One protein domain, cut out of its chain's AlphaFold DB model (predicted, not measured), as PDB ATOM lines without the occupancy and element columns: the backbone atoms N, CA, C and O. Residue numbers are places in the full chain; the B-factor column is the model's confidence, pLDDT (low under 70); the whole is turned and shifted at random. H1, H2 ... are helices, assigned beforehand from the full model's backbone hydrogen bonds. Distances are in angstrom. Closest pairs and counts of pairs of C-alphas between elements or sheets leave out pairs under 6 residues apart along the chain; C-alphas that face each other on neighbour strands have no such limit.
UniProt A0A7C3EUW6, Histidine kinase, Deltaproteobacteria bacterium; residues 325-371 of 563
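Overview. This is residues 325 to 371 of the 563 residues of the protein "Histidine kinase" of Deltaproteobacteria bacterium (UniProt A0A7C3EUW6). One long helix, H2, makes the longest axis, and the short helix H1 folds back beside its first part, so that the two make a lopsided, loosely closed V joined by a short loop. Residues 353 to 371 of H2 stick out free. The printed part has 47 residues with two named helices, H1 then H2, and no named strand; the class is all helix. It is extended, a rod spanning 47 by 20 by 10 A, with a radius of gyration of the C-alphas of 14.8 A.

Along the chain. H2, residues 342 to 371, is 43.9 A long, from C-alpha 342 at (33.151, 57.361, 20.848) to C-alpha 371 at (37.347, 29.294, -12.688). H1, residues 326 to 335, is 14.2 A long and begins with C-alpha 326 at (45.612, 57.768, 4.074).

Arrangement. H2 and H1 are close but not clearly touching; their closest C-alphas, those of Leu 345 and Ala 335, are 7.0 A apart. They run opposite ways at a shallow tilt of 33 degrees, only just short of steep. In H1 and H2 every O i to N i+4 pair is within hydrogen-bond range.

Size, cuts and confidence. The C-alphas farthest apart, those of Glu 339 and Gln 371, are 47.4 A apart. The printed part has no cut, and the link from H1 to H2 is short. Mean pLDDT of the printed part is 70.3; residues 325 to 336, 338, 340, 367 and 370 to 371 are under 70.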
ATOM      1  N   PHE A 325      44.254  53.617   3.058       53.66
ATOM      2  CA  PHE A 325      43.371  54.761   3.101       53.66
ATOM      3  C   PHE A 325      44.083  55.843   3.935       53.66
ATOM      4  O   PHE A 325      44.004  55.816   5.168       53.66
ATOM      5  N   PRO A 326      44.754  56.840   3.328       55.81
ATOM      6  CA  PRO A 326      45.612  57.768   4.074       55.81
ATOM      7  C   PRO A 326      44.772  58.679   4.990       55.81
ATOM      8  O   PRO A 326      45.217  59.192   6.019       55.81
ATOM      9  N   GLN A 327      43.499  58.844   4.619       59.34
ATOM     10  CA  GLN A 327      42.457  59.541   5.368       59.34
ATOM     11  C   GLN A 327      42.003  58.745   6.606       59.34
ATOM     12  O   GLN A 327      41.657  59.335   7.626       59.34
ATOM     13  N   LEU A 328      42.048  57.411   6.555       58.06
ATOM     14  CA  LEU A 328      41.763  56.537   7.697       58.06
ATOM     15  C   LEU A 328      42.945  56.473   8.660       58.06
ATOM     16  O   LEU A 328      42.717  56.469   9.862       58.06
ATOM     17  N   GLU A 329      44.194  56.524   8.188       61.16
ATOM     18  CA  GLU A 329      45.348  56.671   9.088       61.16
ATOM     19  C   GLU A 329      45.303  57.984   9.877       61.16
ATOM     20  O   GLU A 329      45.559  58.012  11.082       61.16
ATOM     21  N   THR A 330      44.899  59.077   9.228       66.62
ATOM     22  CA  THR A 330      44.711  60.369   9.903       66.62
ATOM     23  C   THR A 330      43.539  60.348  10.886       66.62
ATOM     24  O   THR A 330      43.635  60.965  11.951       66.62
ATOM     25  N   LEU A 331      42.459  59.621  10.585       64.00
ATOM     26  CA  LEU A 331      41.356  59.393  11.524       64.00
ATOM     27  C   LEU A 331      41.768  58.477  12.688       64.00
ATOM     28  O   LEU A 331      41.461  58.804  13.828       64.00
ATOM     29  N   ARG A 332      42.554  57.419  12.450       63.91
ATOM     30  CA  ARG A 332      43.156  56.557  13.488       63.91
ATOM     31  C   ARG A 332      44.079  57.348  14.408       63.91
ATOM     32  O   ARG A 332      44.011  57.206  15.624       63.91
ATOM     33  N   ALA A 333      44.889  58.246  13.851       67.94
ATOM     34  CA  ALA A 333      45.759  59.128  14.623       67.94
ATOM     35  C   ALA A 333      44.976  60.156  15.462       67.94
ATOM     36  O   ALA A 333      45.456  60.586  16.510       67.94
ATOM     37  N   LYS A 334      43.785  60.582  15.025       67.69
ATOM     38  CA  LYS A 334      42.875  61.435  15.816       67.69
ATOM     39  C   LYS A 334      42.099  60.633  16.870       67.69
ATOM     40  O   LYS A 334      41.960  61.101  17.996       67.69
ATOM     41  N   ALA A 335      41.687  59.406  16.547       65.31
ATOM     42  CA  ALA A 335      41.066  58.458  17.473       65.31
ATOM     43  C   ALA A 335      42.001  58.107  18.635       65.31
ATOM     44  O   ALA A 335      41.619  58.217  19.796       65.31
ATOM     45  N   ALA A 336      43.256  57.764  18.329       65.94
ATOM     46  CA  ALA A 336      44.280  57.431  19.317       65.94
ATOM     47  C   ALA A 336      44.647  58.617  20.230       65.94
ATOM     48  O   ALA A 336      45.115  58.412  21.348       65.94
ATOM     49  N   ARG A 337      44.415  59.858  19.773       75.75
ATOM     50  CA  ARG A 337      44.560  61.090  20.568       75.75
ATOM     51  C   ARG A 337      43.316  61.442  21.397       75.75
ATOM     52  O   ARG A 337      43.360  62.415  22.142       75.75
ATOM     53  N   GLY A 338      42.232  60.668  21.294       68.88
ATOM     54  CA  GLY A 338      40.971  60.925  22.000       68.88
ATOM     55  C   GLY A 338      40.198  62.140  21.475       68.88
ATOM     56  O   GLY A 338      39.334  62.661  22.171       68.88
ATOM     57  N   GLU A 339      40.512  62.611  20.265       70.75
ATOM     58  CA  GLU A 339      39.908  63.802  19.646       70.75
ATOM     59  C   GLU A 339      38.622  63.480  18.857       70.75
ATOM     60  O   GLU A 339      38.035  64.366  18.236       70.75
ATOM     61  N   LEU A 340      38.195  62.214  18.844       68.12
ATOM     62  CA  LEU A 340      37.000  61.740  18.146       68.12
ATOM     63  C   LEU A 340      35.959  61.232  19.144       68.12
ATOM     64  O   LEU A 340      36.294  60.595  20.141       68.12
ATOM     65  N   ASP A 341      34.693  61.506  18.841       77.19
ATOM     66  CA  ASP A 341      33.546  61.028  19.610       77.19
ATOM     67  C   ASP A 341      33.504  59.481  19.612       77.19
ATOM     68  O   ASP A 341      33.648  58.878  18.539       77.19
ATOM     69  N   PRO A 342      33.316  58.813  20.769       72.31
ATOM     70  CA  PRO A 342      33.151  57.361  20.848       72.31
ATOM     71  C   PRO A 342      32.087  56.787  19.900       72.31
ATOM     72  O   PRO A 342      32.276  55.689  19.375       72.31
ATOM     73  N   GLU A 343      30.995  57.516  19.639       73.00
ATOM     74  CA  GLU A 343      29.978  57.080  18.668       73.00
ATOM     75  C   GLU A 343      30.519  57.083  17.234       73.00
ATOM     76  O   GLU A 343      30.273  56.152  16.465       73.00
ATOM     77  N   LEU A 344      31.312  58.095  16.877       72.94
ATOM     78  CA  LEU A 344      31.924  58.202  15.556       72.94
ATOM     79  C   LEU A 344      32.999  57.125  15.350       72.94
ATOM     80  O   LEU A 344      33.106  56.571  14.256       72.94
ATOM     81  N   LEU A 345      33.747  56.783  16.403       73.06
ATOM     82  CA  LEU A 345      34.730  55.698  16.376       73.06
ATOM     83  C   LEU A 345      34.065  54.343  16.085       73.06
ATOM     84  O   LEU A 345      34.516  53.611  15.205       73.06
ATOM     85  N   ALA A 346      32.950  54.044  16.757       73.38
ATOM     86  CA  ALA A 346      32.208  52.802  16.554       73.38
ATOM     87  C   ALA A 346      31.650  52.674  15.124       73.38
ATOM     88  O   ALA A 346      31.640  51.580  14.553       73.38
ATOM     89  N   VAL A 347      31.212  53.785  14.519       75.06
ATOM     90  CA  VAL A 347      30.750  53.812  13.120       75.06
ATOM     91  C   VAL A 347      31.905  53.564  12.149       75.06
ATOM     92  O   VAL A 347      31.735  52.799  11.200       75.06
ATOM     93  N   ILE A 348      33.079  54.158  12.387       75.44
ATOM     94  CA  ILE A 348      34.274  53.934  11.556       75.44
ATOM     95  C   ILE A 348      34.683  52.456  11.601       75.44
ATOM     96  O   ILE A 348      34.804  51.835  10.547       75.44
ATOM     97  N   GLU A 349      34.788  51.856  12.789       76.25
ATOM     98  CA  GLU A 349      35.131  50.432  12.942       76.25
ATOM     99  C   GLU A 349      34.084  49.489  12.319       76.25
ATOM    100  O   GLU A 349      34.400  48.390  11.851       76.25
ATOM    101  N   ALA A 350      32.804  49.872  12.340       74.69
ATOM    102  CA  ALA A 350      31.740  49.110  11.690       74.69
ATOM    103  C   ALA A 350      31.826  49.199  10.157       74.69
ATOM    104  O   ALA A 350      31.584  48.201   9.474       74.69
ATOM    105  N   LEU A 351      32.182  50.366   9.613       74.00
ATOM    106  CA  LEU A 351      32.403  50.561   8.180       74.00
ATOM    107  C   LEU A 351      33.660  49.831   7.692       74.00
ATOM    108  O   LEU A 351      33.593  49.192   6.647       74.00
ATOM    109  N   GLU A 352      34.757  49.851   8.456       74.12
ATOM    110  CA  GLU A 352      35.996  49.123   8.136       74.12
ATOM    111  C   GLU A 352      35.750  47.615   8.040       74.12
ATOM    112  O   GLU A 352      36.040  47.008   7.011       74.12
ATOM    113  N   ARG A 353      35.112  47.015   9.057       77.50
ATOM    114  CA  ARG A 353      34.763  45.582   9.035       77.50
ATOM    115  C   ARG A 353      33.904  45.211   7.832       77.50
ATOM    116  O   ARG A 353      34.032  44.126   7.271       77.50
ATOM    117  N   ARG A 354      33.008  46.113   7.433       73.94
ATOM    118  CA  ARG A 354      32.123  45.903   6.288       73.94
ATOM    119  C   ARG A 354      32.882  46.052   4.969       73.94
ATOM    120  O   ARG A 354      32.637  45.263   4.065       73.94
ATOM    121  N   ALA A 355      33.822  46.992   4.875       73.56
ATOM    122  CA  ALA A 355      34.715  47.144   3.731       73.56
ATOM    123  C   ALA A 355      35.629  45.919   3.553       73.56
ATOM    124  O   ALA A 355      35.692  45.378   2.455       73.56
ATOM    125  N   GLU A 356      36.245  45.414   4.626       77.75
ATOM    126  CA  GLU A 356      37.056  44.186   4.597       77.75
ATOM    127  C   GLU A 356      36.239  42.964   4.159       77.75
ATOM    128  O   GLU A 356      36.689  42.164   3.332       77.75
ATOM    129  N   PHE A 357      35.009  42.842   4.666       77.06
ATOM    130  CA  PHE A 357      34.080  41.802   4.234       77.06
ATOM    131  C   PHE A 357      33.765  41.911   2.735       77.06
ATOM    132  O   PHE A 357      33.829  40.910   2.022       77.06
ATOM    133  N   PHE A 358      33.489  43.121   2.232       72.50
ATOM    134  CA  PHE A 358      33.263  43.356   0.805       72.50
ATOM    135  C   PHE A 358      34.490  43.026  -0.048       72.50
ATOM    136  O   PHE A 358      34.331  42.368  -1.071       72.50
ATOM    137  N   SER A 359      35.697  43.419   0.363       76.50
ATOM    138  CA  SER A 359      36.934  43.090  -0.357       76.50
ATOM    139  C   SER A 359      37.175  41.583  -0.419       76.50
ATOM    140  O   SER A 359      37.504  41.054  -1.479       76.50
ATOM    141  N   THR A 360      36.944  40.872   0.687       77.00
ATOM    142  CA  THR A 360      37.078  39.407   0.738       77.00
ATOM    143  C   THR A 360      36.042  38.726  -0.158       77.00
ATOM    144  O   THR A 360      36.368  37.808  -0.910       77.00
ATOM    145  N   MET A 361      34.796  39.203  -0.129       77.56
ATOM    146  CA  MET A 361      33.716  38.686  -0.969       77.56
ATOM    147  C   MET A 361      33.965  38.966  -2.457       77.56
ATOM    148  O   MET A 361      33.756  38.080  -3.281       77.56
ATOM    149  N   ALA A 362      34.467  40.154  -2.804       71.38
ATOM    150  CA  ALA A 362      34.845  40.506  -4.170       71.38
ATOM    151  C   ALA A 362      35.986  39.619  -4.688       71.38
ATOM    152  O   ALA A 362      35.893  39.106  -5.799       71.38
ATOM    153  N   ALA A 363      37.014  39.368  -3.870       72.06
ATOM    154  CA  ALA A 363      38.103  38.459  -4.219       72.06
ATOM    155  C   ALA A 363      37.609  37.014  -4.423       72.06
ATOM    156  O   ALA A 363      38.006  36.358  -5.385       72.06
ATOM    157  N   SER A 364      36.701  36.532  -3.565       71.19
ATOM    158  CA  SER A 364      36.086  35.204  -3.703       71.19
ATOM    159  C   SER A 364      35.250  35.088  -4.979       71.19
ATOM    160  O   SER A 364      35.397  34.122  -5.722       71.19
ATOM    161  N   LEU A 365      34.413  36.091  -5.272       72.50
ATOM    162  CA  LEU A 365      33.603  36.131  -6.491       72.50
ATOM    163  C   LEU A 365      34.493  36.167  -7.740       72.50
ATOM    164  O   LEU A 365      34.251  35.449  -8.705       72.50
ATOM    165  N   GLN A 366      35.551  36.979  -7.720       70.25
ATOM    166  CA  GLN A 366      36.509  37.063  -8.818       70.25
ATOM    167  C   GLN A 366      37.222  35.723  -9.046       70.25
ATOM    168  O   GLN A 366      37.400  35.322 -10.196       70.25
ATOM    169  N   ALA A 367      37.580  35.003  -7.979       68.06
ATOM    170  CA  ALA A 367      38.164  33.669  -8.075       68.06
ATOM    171  C   ALA A 367      37.186  32.646  -8.684       68.06
ATOM    172  O   ALA A 367      37.582  31.876  -9.559       68.06
ATOM    173  N   GLU A 368      35.910  32.665  -8.286       71.00
ATOM    174  CA  GLU A 368      34.871  31.800  -8.867       71.00
ATOM    175  C   GLU A 368      34.628  32.111 -10.351       71.00
ATOM    176  O   GLU A 368      34.635  31.207 -11.187       71.00
ATOM    177  N   VAL A 369      34.510  33.391 -10.717       72.88
ATOM    178  CA  VAL A 369      34.359  33.818 -12.119       72.88
ATOM    179  C   VAL A 369      35.575  33.415 -12.959       72.88
ATOM    180  O   VAL A 369      35.419  32.985 -14.103       72.88
ATOM    181  N   GLN A 370      36.787  33.493 -12.403       64.00
ATOM    182  CA  GLN A 370      38.002  33.075 -13.102       64.00
ATOM    183  C   GLN A 370      38.010  31.565 -13.385       64.00
ATOM    184  O   GLN A 370      38.454  31.148 -14.456       64.00
ATOM    185  N   GLN A 371      37.476  30.741 -12.477       63.38
ATOM    186  CA  GLN A 371      37.347  29.294 -12.688       63.38
ATOM    187  C   GLN A 371      36.350  28.957 -13.803       63.38
ATOM    188  O   GLN A 371      36.619  28.059 -14.610       63.38
TER     189      GLN A 371